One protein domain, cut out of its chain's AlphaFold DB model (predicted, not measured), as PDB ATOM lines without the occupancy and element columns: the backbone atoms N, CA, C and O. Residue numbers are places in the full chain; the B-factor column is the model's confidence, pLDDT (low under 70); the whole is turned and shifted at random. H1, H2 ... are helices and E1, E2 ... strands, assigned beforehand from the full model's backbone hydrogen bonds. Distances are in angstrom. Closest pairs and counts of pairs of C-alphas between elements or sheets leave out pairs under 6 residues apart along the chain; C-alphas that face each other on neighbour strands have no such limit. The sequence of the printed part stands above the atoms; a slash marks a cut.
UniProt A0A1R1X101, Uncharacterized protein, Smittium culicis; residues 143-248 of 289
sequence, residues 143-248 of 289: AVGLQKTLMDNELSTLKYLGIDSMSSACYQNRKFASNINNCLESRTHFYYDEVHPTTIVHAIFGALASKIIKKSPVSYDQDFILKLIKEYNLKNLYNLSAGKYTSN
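AT A GLANCE: This is residues 143 to 248 of the 289 residues of an uncharacterized protein of Smittium culicis (UniProt A0A1R1X101). Look for a loose-jointed cluster of helices, in which the longest, H3, is crossed by H4 at about a right angle, with H1, H2 and H5 gathered round this pair. A small parallel strand pair, E1 and E2, lies toward the first-residue end of H3, the long loop of residues 170 to 188 reaches away from that pair, and the hairpin E3 and E4 follows H5 far from the mean of the C-alphas. The 106 printed residues hold five named helices and four named strands, in the order H1 H2 E1 E2 H3 H4 H5 E3 E4, with sheet E1 E2 parallel and sheet E3 E4 antiparallel. The class is mixed, helices and strands; the whole is compact, with a radius of gyration of the C-alphas of 14.6 A and spans of 44 by 33 by 28 A.

IN THESE COORDINATES: Find C-alpha 143 at (39.567, -17.912, 0.733); from there H1 runs 11.9 A to residue 151. H2 is residues 156 to 160, E1 residues 165 to 169, 8.3 A long, and E2 residues 189 to 191. At C-alpha 199, (46.048, -31.837, -2.709), H3 begins and runs 20.3 A to residue 213. H4 is residues 222 to 231, 14.1 A long, and H5 residues 234 to 237. E3, residues 238 to 241, spans 9.5 A, and E4, residues 244 to 247, spans 10.1 A to C-alpha 247 at (52.782, -38.061, -6.108).

HOW THE PARTS SIT: Start at H1, which touches H2 only just and only at the corner, the closest C-alphas being those of Leu 150 and Thr 157, 6.1 A apart. H1 and H3 are near each other. H2 and H4 only just touch, with 3 pairs of C-alphas within 8 A, the closest those of Thr 157 and Leu 226 at 6.5 A. In the parallel pair E1 and E2, look for N 190 and O 165, 2.8 A apart. The closest C-alphas of E2 and H3 are those of Phe 190 and Val 201, 6.4 A. H3 touches H4 with residues 204 to 208 alone, closest at Ala 207 and Leu 228, whose C-alphas are 6.8 A apart; their lines are about perpendicular at 87 degrees. H3 touches H5 with residues 200 to 204 alone, closest at the C-alphas of Ile 200 and Leu 234, 6.9 A. In the hairpin E3 and E4, antiparallel at 144 degrees, N 239 and O 246 are 2.8 A apart and N 241 and O 244 are 2.9 A apart, within hydrogen-bond range. H3 and E3 are apart. In H1, H2, H3 and H4 every O i to N i+4 pair is within hydrogen-bond range; H5 is too short for such a pair.

THE WHOLE: The two C-alphas farthest apart are those of Ile 180 and Lys 215, 44.1 A. The printed part has no cut, and its one long link is the 19 residues from E1 to E2. The mean pLDDT of the printed part is 85.3, and it is under 70 at residues 153 to 155 and 173 to 182.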
ATOM      1  N   ALA A 143      39.978 -16.718   1.459       93.38
ATOM      2  CA  ALA A 143      39.567 -17.912   0.733       93.38
ATOM      3  C   ALA A 143      38.522 -17.610  -0.357       93.38
ATOM      4  O   ALA A 143      38.510 -18.293  -1.381       93.38
ATOM      5  N   VAL A 144      37.675 -16.586  -0.176       92.75
ATOM      6  CA  VAL A 144      36.693 -16.169  -1.192       92.75
ATOM      7  C   VAL A 144      37.399 -15.519  -2.371       92.75
ATOM      8  O   VAL A 144      37.132 -15.902  -3.508       92.75
ATOM      9  N   GLY A 145      38.294 -14.564  -2.117       92.94
ATOM     10  CA  GLY A 145      39.104 -13.917  -3.147       92.94
ATOM     11  C   GLY A 145      39.916 -14.934  -3.939       92.94
ATOM     12  O   GLY A 145      39.833 -14.963  -5.165       92.94
ATOM     13  N   LEU A 146      40.599 -15.851  -3.245       92.88
ATOM     14  CA  LEU A 146      41.329 -16.939  -3.891       92.88
ATOM     15  C   LEU A 146      40.420 -17.800  -4.774       92.88
ATOM     16  O   LEU A 146      40.745 -18.041  -5.933       92.88
ATOM     17  N   GLN A 147      39.290 -18.278  -4.244       91.25
ATOM     18  CA  GLN A 147      38.392 -19.131  -5.019       91.25
ATOM     19  C   GLN A 147      37.806 -18.403  -6.223       91.25
ATOM     20  O   GLN A 147      37.775 -18.995  -7.294       91.25
ATOM     21  N   LYS A 148      37.408 -17.131  -6.091       90.69
ATOM     22  CA  LYS A 148      36.939 -16.326  -7.230       90.69
ATOM     23  C   LYS A 148      37.984 -16.265  -8.339       90.69
ATOM     24  O   LYS A 148      37.639 -16.487  -9.489       90.69
ATOM     25  N   THR A 149      39.246 -16.042  -7.991       91.19
ATOM     26  CA  THR A 149      40.347 -15.982  -8.962       91.19
ATOM     27  C   THR A 149      40.651 -17.329  -9.601       91.19
ATOM     28  O   THR A 149      40.965 -17.400 -10.786       91.19
ATOM     29  N   LEU A 150      40.539 -18.422  -8.845       89.06
ATOM     30  CA  LEU A 150      40.649 -19.766  -9.415       89.06
ATOM     31  C   LEU A 150      39.464 -20.083 -10.346       89.06
ATOM     32  O   LEU A 150      39.650 -20.762 -11.352       89.06
ATOM     33  N   MET A 151      38.274 -19.571 -10.023       80.44
ATOM     34  CA  MET A 151      37.017 -19.768 -10.753       80.44
ATOM     35  C   MET A 151      36.802 -18.822 -11.934       80.44
ATOM     36  O   MET A 151      35.802 -18.986 -12.633       80.44
ATOM     37  N   ASP A 152      37.655 -17.816 -12.124       81.50
ATOM     38  CA  ASP A 152      37.403 -16.780 -13.123       81.50
ATOM     39  C   ASP A 152      37.247 -17.392 -14.526       81.50
ATOM     40  O   ASP A 152      37.858 -18.417 -14.840       81.50
ATOM     41  N   ASN A 153      36.379 -16.783 -15.341       56.91
ATOM     42  CA  ASN A 153      35.608 -17.398 -16.437       56.91
ATOM     43  C   ASN A 153      36.424 -18.085 -17.553       56.91
ATOM     44  O   ASN A 153      35.850 -18.750 -18.415       56.91
ATOM     45  N   GLU A 154      37.752 -17.992 -17.545       60.62
ATOM     46  CA  GLU A 154      38.622 -18.705 -18.483       60.62
ATOM     47  C   GLU A 154      39.124 -20.062 -17.955       60.62
ATOM     48  O   GLU A 154      39.656 -20.877 -18.726       60.62
ATOM     49  N   LEU A 155      38.967 -20.332 -16.649       62.88
ATOM     50  CA  LEU A 155      39.571 -21.463 -15.930       62.88
ATOM     51  C   LEU A 155      41.082 -21.592 -16.189       62.88
ATOM     52  O   LEU A 155      41.650 -22.661 -15.990       62.88
ATOM     53  N   SER A 156      41.758 -20.551 -16.675       75.25
ATOM     54  CA  SER A 156      43.122 -20.662 -17.205       75.25
ATOM     55  C   SER A 156      44.114 -21.091 -16.123       75.25
ATOM     56  O   SER A 156      44.960 -21.951 -16.368       75.25
ATOM     57  N   THR A 157      43.941 -20.598 -14.894       83.94
ATOM     58  CA  THR A 157      44.737 -20.993 -13.723       83.94
ATOM     59  C   THR A 157      44.503 -22.449 -13.311       83.94
ATOM     60  O   THR A 157      45.461 -23.177 -13.049       83.94
ATOM     61  N   LEU A 158      43.250 -22.909 -13.283       87.31
ATOM     62  CA  LEU A 158      42.924 -24.291 -12.918       87.31
ATOM     63  C   LEU A 158      43.308 -25.284 -14.014       87.31
ATOM     64  O   LEU A 158      43.950 -26.291 -13.726       87.31
ATOM     65  N   LYS A 159      43.042 -24.955 -15.279       86.44
ATOM     66  CA  LYS A 159      43.493 -25.725 -16.445       86.44
ATOM     67  C   LYS A 159      45.013 -25.836 -16.491       86.44
ATOM     68  O   LYS A 159      45.531 -26.902 -16.808       86.44
ATOM     69  N   TYR A 160      45.742 -24.776 -16.128       87.00
ATOM     70  CA  TYR A 160      47.203 -24.826 -16.023       87.00
ATOM     71  C   TYR A 160      47.684 -25.880 -15.010       87.00
ATOM     72  O   TYR A 160      48.712 -26.528 -15.227       87.00
ATOM     73  N   LEU A 161      46.917 -26.081 -13.936       89.19
ATOM     74  CA  LEU A 161      47.132 -27.114 -12.921       89.19
ATOM     75  C   LEU A 161      46.538 -28.484 -13.297       89.19
ATOM     76  O   LEU A 161      46.716 -29.447 -12.555       89.19
ATOM     77  N   GLY A 162      45.865 -28.591 -14.445       89.75
ATOM     78  CA  GLY A 162      45.185 -29.806 -14.885       89.75
ATOM     79  C   GLY A 162      43.867 -30.088 -14.163       89.75
ATOM     80  O   GLY A 162      43.412 -31.225 -14.216       89.75
ATOM     81  N   ILE A 163      43.278 -29.087 -13.499       90.75
ATOM     82  CA  ILE A 163      41.955 -29.171 -12.874       90.75
ATOM     83  C   ILE A 163      40.892 -28.812 -13.919       90.75
ATOM     84  O   ILE A 163      40.913 -27.713 -14.480       90.75
ATOM     85  N   ASP A 164      39.969 -29.736 -14.169       88.06
ATOM     86  CA  ASP A 164      38.867 -29.624 -15.127       88.06
ATOM     87  C   ASP A 164      37.494 -29.468 -14.456       88.06
ATOM     88  O   ASP A 164      36.582 -28.909 -15.067       88.06
ATOM     89  N   SER A 165      37.355 -29.884 -13.193       85.69
ATOM     90  CA  SER A 165      36.096 -29.806 -12.455       85.69
ATOM     91  C   SER A 165      36.223 -29.060 -11.131       85.69
ATOM     92  O   SER A 165      37.015 -29.413 -10.259       85.69
ATOM     93  N   MET A 166      35.363 -28.057 -10.942       83.56
ATOM     94  CA  MET A 166      35.120 -27.412  -9.642       83.56
ATOM     95  C   MET A 166      33.760 -27.746  -9.041       83.56
ATOM     96  O   MET A 166      33.524 -27.492  -7.865       83.56
ATOM     97  N   SER A 167      32.852 -28.272  -9.854       77.88
ATOM     98  CA  SER A 167      31.465 -28.527  -9.484       77.88
ATOM     99  C   SER A 167      31.197 -30.013  -9.299       77.88
ATOM    100  O   SER A 167      30.050 -30.432  -9.377       77.88
ATOM    101  N   SER A 168      32.207 -30.838  -9.060       85.06
ATOM    102  CA  SER A 168      32.002 -32.215  -8.622       85.06
ATOM    103  C   SER A 168      33.079 -32.607  -7.627       85.06
ATOM    104  O   SER A 168      34.233 -32.188  -7.732       85.06
ATOM    105  N   ALA A 169      32.681 -33.418  -6.654       88.75
ATOM    106  CA  ALA A 169      33.619 -34.199  -5.872       88.75
ATOM    107  C   ALA A 169      34.164 -35.332  -6.744       88.75
ATOM    108  O   ALA A 169      33.399 -35.970  -7.472       88.75
ATOM    109  N   CYS A 170      35.461 -35.601  -6.633       88.25
ATOM    110  CA  CYS A 170      36.065 -36.805  -7.191       88.25
ATOM    111  C   CYS A 170      35.447 -38.059  -6.538       88.25
ATOM    112  O   CYS A 170      34.887 -38.913  -7.225       88.25
ATOM    113  N   TYR A 171      35.430 -38.127  -5.207       85.62
ATOM    114  CA  TYR A 171      34.773 -39.190  -4.449       85.62
ATOM    115  C   TYR A 171      33.416 -38.717  -3.919       85.62
ATOM    116  O   TYR A 171      33.335 -37.872  -3.030       85.62
ATOM    117  N   GLN A 172      32.330 -39.277  -4.458       74.88
ATOM    118  CA  GLN A 172      30.975 -39.030  -3.957       74.88
ATOM    119  C   GLN A 172      30.637 -40.034  -2.858       74.88
ATOM    120  O   GLN A 172      30.294 -41.184  -3.141       74.88
ATOM    121  N   ASN A 173      30.697 -39.588  -1.609       64.38
ATOM    122  CA  ASN A 173      30.222 -40.355  -0.467       64.38
ATOM    123  C   ASN A 173      28.819 -39.874  -0.107       64.38
ATOM    124  O   ASN A 173      28.632 -39.193   0.893       64.38
ATOM    125  N   ARG A 174      27.817 -40.291  -0.898       57.97
ATOM    126  CA  ARG A 174      26.399 -39.918  -0.692       57.97
ATOM    127  C   ARG A 174      25.848 -40.269   0.702       57.97
ATOM    128  O   ARG A 174      24.748 -39.847   1.040       57.97
ATOM    129  N   LYS A 175      26.596 -41.064   1.475       52.72
ATOM    130  CA  LYS A 175      26.622 -41.217   2.937       52.72
ATOM    131  C   LYS A 175      28.058 -41.629   3.302       52.72
ATOM    132  O   LYS A 175      28.705 -42.286   2.489       52.72
ATOM    133  N   PHE A 176      28.534 -41.298   4.503       49.16
ATOM    134  CA  PHE A 176      29.905 -41.475   5.036       49.16
ATOM    135  C   PHE A 176      30.640 -42.838   4.846       49.16
ATOM    136  O   PHE A 176      31.733 -42.985   5.384       49.16
ATOM    137  N   ALA A 177      30.125 -43.844   4.125       43.22
ATOM    138  CA  ALA A 177      30.788 -45.148   3.984       43.22
ATOM    139  C   ALA A 177      30.347 -46.016   2.778       43.22
ATOM    140  O   ALA A 177      30.272 -47.237   2.904       43.22
ATOM    141  N   SER A 178      30.062 -45.453   1.599       48.03
ATOM    142  CA  SER A 178      29.882 -46.288   0.396       48.03
ATOM    143  C   SER A 178      30.543 -45.661  -0.829       48.03
ATOM    144  O   SER A 178      29.964 -44.780  -1.462       48.03
ATOM    145  N   ASN A 179      31.751 -46.139  -1.152       50.47
ATOM    146  CA  ASN A 179      32.503 -45.816  -2.367       50.47
ATOM    147  C   ASN A 179      31.665 -46.160  -3.607       50.47
ATOM    148  O   ASN A 179      31.630 -47.317  -4.017       50.47
ATOM    149  N   ILE A 180      30.979 -45.176  -4.194       54.62
ATOM    150  CA  ILE A 180      30.143 -45.407  -5.384       54.62
ATOM    151  C   ILE A 180      30.792 -44.906  -6.682       54.62
ATOM    152  O   ILE A 180      30.320 -45.267  -7.749       54.62
ATOM    153  N   ASN A 181      31.929 -44.203  -6.656       56.00
ATOM    154  CA  ASN A 181      32.636 -43.851  -7.895       56.00
ATOM    155  C   ASN A 181      34.154 -44.034  -7.789       56.00
ATOM    156  O   ASN A 181      34.812 -43.427  -6.947       56.00
ATOM    157  N   ASN A 182      34.703 -44.846  -8.700       61.25
ATOM    158  CA  ASN A 182      36.137 -44.989  -8.944       61.25
ATOM    159  C   ASN A 182      36.651 -43.733  -9.656       61.25
ATOM    160  O   ASN A 182      36.834 -43.727 -10.873       61.25
ATOM    161  N   CYS A 183      36.860 -42.648  -8.918       76.31
ATOM    162  CA  CYS A 183      37.596 -41.517  -9.454       76.31
ATOM    163  C   CYS A 183      39.058 -41.926  -9.657       76.31
ATOM    164  O   CYS A 183      39.835 -42.029  -8.710       76.31
ATOM    165  N   LEU A 184      39.412 -42.202 -10.913       72.25
ATOM    166  CA  LEU A 184      40.748 -42.658 -11.293       72.25
ATOM    167  C   LEU A 184      41.810 -41.566 -11.095       72.25
ATOM    168  O   LEU A 184      42.966 -41.886 -10.830       72.25
ATOM    169  N   GLU A 185      41.424 -40.287 -11.187       81.94
ATOM    170  CA  GLU A 185      42.345 -39.150 -11.103       81.94
ATOM    171  C   GLU A 185      41.770 -37.986 -10.281       81.94
ATOM    172  O   GLU A 185      41.183 -37.046 -10.810       81.94
ATOM    173  N   SER A 186      42.008 -37.988  -8.965       87.12
ATOM    174  CA  SER A 186      41.560 -36.889  -8.096       87.12
ATOM    175  C   SER A 186      42.190 -35.542  -8.434       87.12
ATOM    176  O   SER A 186      41.573 -34.510  -8.207       87.12
ATOM    177  N   ARG A 187      43.385 -35.527  -9.035       88.31
ATOM    178  CA  ARG A 187      44.100 -34.299  -9.417       88.31
ATOM    179  C   ARG A 187      43.334 -33.408 -10.400       88.31
ATOM    180  O   ARG A 187      43.637 -32.222 -10.461       88.31
ATOM    181  N   THR A 188      42.398 -33.961 -11.178       90.62
ATOM    182  CA  THR A 188      41.621 -33.166 -12.140       90.62
ATOM    183  C   THR A 188      40.462 -32.430 -11.471       90.62
ATOM    184  O   THR A 188      39.877 -31.523 -12.048       90.62
ATOM    185  N   HIS A 189      40.167 -32.739 -10.211       91.81
ATOM    186  CA  HIS A 189      39.088 -32.110  -9.470       91.81
ATOM    187  C   HIS A 189      39.622 -31.059  -8.494       91.81
ATOM    188  O   HIS A 189      40.714 -31.168  -7.932       91.81
ATOM    189  N   PHE A 190      38.816 -30.035  -8.242       92.50
ATOM    190  CA  PHE A 190      39.037 -29.107  -7.140       92.50
ATOM    191  C   PHE A 190      38.725 -29.772  -5.800       92.50
ATOM    192  O   PHE A 190      39.450 -29.559  -4.831       92.50
ATOM    193  N   TYR A 191      37.668 -30.587  -5.754       92.38
ATOM    194  CA  TYR A 191      37.185 -31.261  -4.554       92.38
ATOM    195  C   TYR A 191      37.532 -32.753  -4.573       92.38
ATOM    196  O   TYR A 191      37.205 -33.473  -5.519       92.38
ATOM    197  N   TYR A 192      38.216 -33.208  -3.523       91.88
ATOM    198  CA  TYR A 192      38.550 -34.615  -3.321       91.88
ATOM    199  C   TYR A 192      37.293 -35.407  -2.971       91.88
ATOM    200  O   TYR A 192      36.996 -36.397  -3.632       91.88
ATOM    201  N   ASP A 193      36.534 -34.930  -1.991       89.06
ATOM    202  CA  ASP A 193      35.233 -35.466  -1.602       89.06
ATOM    203  C   ASP A 193      34.178 -34.347  -1.583       89.06
ATOM    204  O   ASP A 193      34.353 -33.310  -2.222       89.06
ATOM    205  N   GLU A 194      33.054 -34.549  -0.897       88.25
ATOM    206  CA  GLU A 194      31.947 -33.595  -0.924       88.25
ATOM    207  C   GLU A 194      32.231 -32.255  -0.228       88.25
ATOM    208  O   GLU A 194      31.462 -31.315  -0.430       88.25
ATOM    209  N   VAL A 195      33.324 -32.132   0.539       88.62
ATOM    210  CA  VAL A 195      33.660 -30.911   1.295       88.62
ATOM    211  C   VAL A 195      35.140 -30.524   1.273       88.62
ATOM    212  O   VAL A 195      35.465 -29.346   1.455       88.62
ATOM    213  N   HIS A 196      36.048 -31.472   1.048       91.00
ATOM    214  CA  HIS A 196      37.487 -31.258   1.125       91.00
ATOM    215  C   HIS A 196      38.089 -30.980  -0.257       91.00
ATOM    216  O   HIS A 196      37.795 -31.694  -1.220       91.00
ATOM    217  N   PRO A 197      38.967 -29.972  -0.383       93.00
ATOM    218  CA  PRO A 197      39.691 -29.730  -1.619       93.00
ATOM    219  C   PRO A 197      40.765 -30.801  -1.877       93.00
ATOM    220  O   PRO A 197      41.197 -31.519  -0.978       93.00
ATOM    221  N   THR A 198      41.220 -30.919  -3.122       92.19
ATOM    222  CA  THR A 198      42.302 -31.841  -3.498       92.19
ATOM    223  C   THR A 198      43.669 -31.325  -3.066       92.19
ATOM    224  O   THR A 198      43.849 -30.154  -2.724       92.19
ATOM    225  N   THR A 199      44.683 -32.193  -3.119       91.25
ATOM    226  CA  THR A 199      46.048 -31.837  -2.709       91.25
ATOM    227  C   THR A 199      46.617 -30.645  -3.477       91.25
ATOM    228  O   THR A 199      47.329 -29.838  -2.889       91.25
ATOM    229  N   ILE A 200      46.283 -30.491  -4.767       91.62
ATOM    230  CA  ILE A 200      46.725 -29.333  -5.566       91.62
ATOM    231  C   ILE A 200      46.180 -28.043  -4.964       91.62
ATOM    232  O   ILE A 200      46.928 -27.094  -4.743       91.62
ATOM    233  N   VAL A 201      44.884 -28.017  -4.661       92.94
ATOM    234  CA  VAL A 201      44.225 -26.848  -4.079       92.94
ATOM    235  C   VAL A 201      44.785 -26.558  -2.683       92.94
ATOM    236  O   VAL A 201      45.127 -25.412  -2.390       92.94
ATOM    237  N   HIS A 202      44.981 -27.581  -1.845       93.12
ATOM    238  CA  HIS A 202      45.670 -27.430  -0.558       93.12
ATOM    239  C   HIS A 202      47.088 -26.861  -0.707       93.12
ATOM    240  O   HIS A 202      47.494 -26.012   0.088       93.12
ATOM    241  N   ALA A 203      47.835 -27.267  -1.734       92.62
ATOM    242  CA  ALA A 203      49.181 -26.764  -1.977       92.62
ATOM    243  C   ALA A 203      49.196 -25.276  -2.370       92.62
ATOM    244  O   ALA A 203      50.128 -24.566  -1.994       92.62
ATOM    245  N   ILE A 204      48.152 -24.769  -3.038       94.12
ATOM    246  CA  ILE A 204      47.991 -23.325  -3.293       94.12
ATOM    247  C   ILE A 204      47.856 -22.564  -1.965       94.12
ATOM    248  O   ILE A 204      48.559 -21.575  -1.748       94.12
ATOM    249  N   PHE A 205      47.019 -23.050  -1.038       94.50
ATOM    250  CA  PHE A 205      46.914 -22.469   0.307       94.50
ATOM    251  C   PHE A 205      48.240 -22.547   1.077       94.50
ATOM    252  O   PHE A 205      48.624 -21.579   1.732       94.50
ATOM    253  N   GLY A 206      48.971 -23.660   0.968       93.12
ATOM    254  CA  GLY A 206      50.301 -23.812   1.566       93.12
ATOM    255  C   GLY A 206      51.325 -22.817   1.007       93.12
ATOM    256  O   GLY A 206      52.073 -22.199   1.767       93.12
ATOM    257  N   ALA A 207      51.321 -22.592  -0.308       94.06
ATOM    258  CA  ALA A 207      52.182 -21.612  -0.961       94.06
ATOM    259  C   ALA A 207      51.850 -20.174  -0.518       94.06
ATOM    260  O   ALA A 207      52.760 -19.394  -0.219       94.06
ATOM    261  N   LEU A 208      50.559 -19.840  -0.391       95.94
ATOM    262  CA  LEU A 208      50.102 -18.562   0.168       95.94
ATOM    263  C   LEU A 208      50.560 -18.392   1.616       95.94
ATOM    264  O   LEU A 208      51.168 -17.376   1.954       95.94
ATOM    265  N   ALA A 209      50.339 -19.400   2.462       95.00
ATOM    266  CA  ALA A 209      50.785 -19.378   3.849       95.00
ATOM    267  C   ALA A 209      52.304 -19.173   3.941       95.00
ATOM    268  O   ALA A 209      52.762 -18.341   4.718       95.00
ATOM    269  N   SER A 210      53.094 -19.834   3.090       94.38
ATOM    270  CA  SER A 210      54.547 -19.633   3.023       94.38
ATOM    271  C   SER A 210      54.932 -18.187   2.673       94.38
ATOM    272  O   SER A 210      55.838 -17.628   3.298       94.38
ATOM    273  N   LYS A 211      54.230 -17.527   1.737       95.62
ATOM    274  CA  LYS A 211      54.438 -16.091   1.454       95.62
ATOM    275  C   LYS A 211      54.141 -15.217   2.669       95.62
ATOM    276  O   LYS A 211      54.946 -14.341   2.990       95.62
ATOM    277  N   ILE A 212      53.043 -15.496   3.368       95.12
ATOM    278  CA  ILE A 212      52.642 -14.773   4.581       95.12
ATOM    279  C   ILE A 212      53.684 -14.950   5.693       95.12
ATOM    280  O   ILE A 212      54.114 -13.965   6.292       95.12
ATOM    281  N   ILE A 213      54.149 -16.180   5.935       94.06
ATOM    282  CA  ILE A 213      55.191 -16.494   6.929       94.06
ATOM    283  C   ILE A 213      56.481 -15.724   6.620       94.06
ATOM    284  O   ILE A 213      57.106 -15.158   7.517       94.06
ATOM    285  N   LYS A 214      56.853 -15.641   5.338       94.06
ATOM    286  CA  LYS A 214      58.009 -14.869   4.856       94.06
ATOM    287  C   LYS A 214      57.769 -13.355   4.820       94.06
ATOM    288  O   LYS A 214      58.639 -12.629   4.347       94.06
ATOM    289  N   LYS A 215      56.610 -12.868   5.286       92.06
ATOM    290  CA  LYS A 215      56.197 -11.452   5.253       92.06
ATOM    291  C   LYS A 215      56.271 -10.836   3.851       92.06
ATOM    292  O   LYS A 215      56.516  -9.644   3.696       92.06
ATOM    293  N   SER A 216      56.091 -11.662   2.824       93.38
ATOM    294  CA  SER A 216      55.999 -11.198   1.443       93.38
ATOM    295  C   SER A 216      54.606 -10.614   1.191       93.38
ATOM    296  O   SER A 216      53.639 -11.140   1.747       93.38
ATOM    297  N   PRO A 217      54.471  -9.579   0.343       91.75
ATOM    298  CA  PRO A 217      53.163  -9.117  -0.105       91.75
ATOM    299  C   PRO A 217      52.366 -10.267  -0.724       91.75
ATOM    300  O   PRO A 217      52.918 -11.084  -1.467       91.75
ATOM    301  N   VAL A 218      51.075 -10.318  -0.409       94.75
ATOM    302  CA  VAL A 218      50.129 -11.286  -0.965       94.75
ATOM    303  C   VAL A 218      48.998 -10.518  -1.622       94.75
ATOM    304  O   VAL A 218      48.444  -9.596  -1.023       94.75
ATOM    305  N   SER A 219      48.654 -10.919  -2.836       94.56
ATOM    306  CA  SER A 219      47.412 -10.543  -3.497       94.56
ATOM    307  C   SER A 219      46.669 -11.809  -3.918       94.56
ATOM    308  O   SER A 219      47.166 -12.927  -3.770       94.56
ATOM    309  N   TYR A 220      45.443 -11.635  -4.394       93.56
ATOM    310  CA  TYR A 220      44.600 -12.736  -4.849       93.56
ATOM    311  C   TYR A 220      44.225 -12.566  -6.316       93.56
ATOM    312  O   TYR A 220      43.262 -13.171  -6.747       93.56
ATOM    313  N   ASP A 221      44.942 -11.745  -7.083       92.56
ATOM    314  CA  ASP A 221      44.748 -11.629  -8.529       92.56
ATOM    315  C   ASP A 221      45.387 -12.805  -9.289       92.56
ATOM    316  O   ASP A 221      46.213 -13.559  -8.764       92.56
ATOM    317  N   GLN A 222      44.969 -12.981 -10.541       90.94
ATOM    318  CA  GLN A 222      45.372 -14.110 -11.373       90.94
ATOM    319  C   GLN A 222      46.887 -14.160 -11.612       90.94
ATOM    320  O   GLN A 222      47.479 -15.240 -11.535       90.94
ATOM    321  N   ASP A 223      47.526 -13.014 -11.848       91.69
ATOM    322  CA  ASP A 223      48.961 -12.928 -12.122       91.69
ATOM    323  C   ASP A 223      49.786 -13.381 -10.919       91.69
ATOM    324  O   ASP A 223      50.720 -14.182 -11.053       91.69
ATOM    325  N   PHE A 224      49.416 -12.920  -9.723       94.19
ATOM    326  CA  PHE A 224      50.056 -13.339  -8.488       94.19
ATOM    327  C   PHE A 224      49.878 -14.836  -8.241       94.19
ATOM    328  O   PHE A 224      50.859 -15.520  -7.941       94.19
ATOM    329  N   ILE A 225      48.663 -15.372  -8.403       94.12
ATOM    330  CA  ILE A 225      48.399 -16.801  -8.185       94.12
ATOM    331  C   ILE A 225      49.149 -17.669  -9.205       94.12
ATOM    332  O   ILE A 225      49.760 -18.668  -8.822       94.12
ATOM    333  N   LEU A 226      49.204 -17.277 -10.479       92.44
ATOM    334  CA  LEU A 226      49.995 -17.979 -11.495       92.44
ATOM    335  C   LEU A 226      51.496 -17.926 -11.198       92.44
ATOM    336  O   LEU A 226      52.195 -18.934 -11.344       92.44
ATOM    337  N   LYS A 227      52.010 -16.771 -10.762       93.81
ATOM    338  CA  LYS A 227      53.405 -16.633 -10.326       93.81
ATOM    339  C   LYS A 227      53.695 -17.533  -9.129       93.81
ATOM    340  O   LYS A 227      54.724 -18.206  -9.118       93.81
ATOM    341  N   LEU A 228      52.782 -17.588  -8.162       95.12
ATOM    342  CA  LEU A 228      52.888 -18.437  -6.983       95.12
ATOM    343  C   LEU A 228      52.924 -19.924  -7.363       95.12
ATOM    344  O   LEU A 228      53.802 -20.653  -6.908       95.12
ATOM    345  N   ILE A 229      52.021 -20.362  -8.243       93.56
ATOM    346  CA  ILE A 229      51.979 -21.734  -8.762       93.56
ATOM    347  C   ILE A 229      53.317 -22.126  -9.404       93.56
ATOM    348  O   ILE A 229      53.815 -23.227  -9.159       93.56
ATOM    349  N   LYS A 230      53.901 -21.232 -10.213       93.94
ATOM    350  CA  LYS A 230      55.198 -21.453 -10.872       93.94
ATOM    351  C   LYS A 230      56.347 -21.491  -9.865       93.94
ATOM    352  O   LYS A 230      57.166 -22.399  -9.924       93.94
ATOM    353  N   GLU A 231      56.389 -20.542  -8.928       94.62
ATOM    354  CA  GLU A 231      57.445 -20.437  -7.912       94.62
ATOM    355  C   GLU A 231      57.530 -21.684  -7.024       94.62
ATOM    356  O   GLU A 231      58.626 -22.150  -6.727       94.62
ATOM    357  N   TYR A 232      56.384 -22.244  -6.630       92.38
ATOM    358  CA  TYR A 232      56.319 -23.446  -5.792       92.38
ATOM    359  C   TYR A 232      56.227 -24.745  -6.603       92.38
ATOM    360  O   TYR A 232      56.038 -25.814  -6.028       92.38
ATOM    361  N   ASN A 233      56.365 -24.669  -7.930       92.50
ATOM    362  CA  ASN A 233      56.348 -25.816  -8.832       92.50
ATOM    363  C   ASN A 233      55.094 -26.712  -8.686       92.50
ATOM    364  O   ASN A 233      55.166 -27.934  -8.819       92.50
ATOM    365  N   LEU A 234      53.924 -26.114  -8.414       91.56
ATOM    366  CA  LEU A 234      52.720 -26.865  -8.019       91.56
ATOM    367  C   LEU A 234      52.157 -27.758  -9.136       91.56
ATOM    368  O   LEU A 234      51.470 -28.739  -8.861       91.56
ATOM    369  N   LYS A 235      52.484 -27.473 -10.402       89.56
ATOM    370  CA  LYS A 235      52.128 -28.334 -11.541       89.56
ATOM    371  C   LYS A 235      52.796 -29.715 -11.462       89.56
ATOM    372  O   LYS A 235      52.233 -30.695 -11.938       89.56
ATOM    373  N   ASN A 236      53.966 -29.791 -10.829       90.38
ATOM    374  CA  ASN A 236      54.777 -31.002 -10.728       90.38
ATOM    375  C   ASN A 236      54.563 -31.750  -9.404       90.38
ATOM    376  O   ASN A 236      55.379 -32.594  -9.039       90.38
ATOM    377  N   LEU A 237      53.458 -31.475  -8.693       89.38
ATOM    378  CA  LEU A 237      53.027 -32.278  -7.540       89.38
ATOM    379  C   LEU A 237      52.791 -33.744  -7.914       89.38
ATOM    380  O   LEU A 237      52.896 -34.612  -7.052       89.38
ATOM    381  N   TYR A 238      52.497 -34.030  -9.179       88.00
ATOM    382  CA  TYR A 238      52.348 -35.387  -9.679       88.00
ATOM    383  C   TYR A 238      53.286 -35.631 -10.859       88.00
ATOM    384  O   TYR A 238      53.393 -34.800 -11.757       88.00
ATOM    385  N   ASN A 239      53.904 -36.807 -10.875       86.31
ATOM    386  CA  ASN A 239      54.692 -37.325 -11.982       86.31
ATOM    387  C   ASN A 239      53.825 -38.267 -12.821       86.31
ATOM    388  O   ASN A 239      53.191 -39.172 -12.273       86.31
ATOM    389  N   LEU A 240      53.821 -38.077 -14.142       85.19
ATOM    390  CA  LEU A 240      53.221 -39.020 -15.083       85.19
ATOM    391  C   LEU A 240      54.264 -40.072 -15.466       85.19
ATOM    392  O   LEU A 240      55.264 -39.746 -16.101       85.19
ATOM    393  N   SER A 241      54.022 -41.331 -15.108       84.69
ATOM    394  CA  SER A 241      54.866 -42.461 -15.505       84.69
ATOM    395  C   SER A 241      53.992 -43.629 -15.946       84.69
ATOM    396  O   SER A 241      53.042 -43.990 -15.255       84.69
ATOM    397  N   ALA A 242      54.277 -44.192 -17.124       85.56
ATOM    398  CA  ALA A 242      53.518 -45.303 -17.712       85.56
ATOM    399  C   ALA A 242      51.985 -45.082 -17.725       85.56
ATOM    400  O   ALA A 242      51.210 -45.988 -17.421       85.56
ATOM    401  N   GLY A 243      51.541 -43.855 -18.032       81.44
ATOM    402  CA  GLY A 243      50.115 -43.504 -18.078       81.44
ATOM    403  C   GLY A 243      49.436 -43.377 -16.710       81.44
ATOM    404  O   GLY A 243      48.220 -43.226 -16.659       81.44
ATOM    405  N   LYS A 244      50.188 -43.432 -15.602       82.06
ATOM    406  CA  LYS A 244      49.675 -43.245 -14.240       82.06
ATOM    407  C   LYS A 244      50.324 -42.042 -13.576       82.06
ATOM    408  O   LYS A 244      51.542 -41.862 -13.633       82.06
ATOM    409  N   TYR A 245      49.506 -41.241 -12.907       84.50
ATOM    410  CA  TYR A 245      49.987 -40.156 -12.067       84.50
ATOM    411  C   TYR A 245      50.336 -40.676 -10.675       84.50
ATOM    412  O   TYR A 245      49.548 -41.372 -10.039       84.50
ATOM    413  N   THR A 246      51.523 -40.320 -10.196       85.44
ATOM    414  CA  THR A 246      51.998 -40.624  -8.839       85.44
ATOM    415  C   THR A 246      52.463 -39.343  -8.169       85.44
ATOM    416  O   THR A 246      52.954 -38.441  -8.844       85.44
ATOM    417  N   SER A 247      52.286 -39.221  -6.855       86.06
ATOM    418  CA  SER A 247      52.782 -38.061  -6.108       86.06
ATOM    419  C   SER A 247      54.295 -37.917  -6.278       86.06
ATOM    420  O   SER A 247      55.019 -38.907  -6.198       86.06
ATOM    421  N   ASN A 248      54.778 -36.695  -6.496       87.44
ATOM    422  CA  ASN A 248      56.202 -36.427  -6.661       87.44
ATOM    423  C   ASN A 248      56.927 -36.452  -5.297       87.44
ATOM    424  O   ASN A 248      56.782 -35.504  -4.522       87.44
TER     425      ASN A 248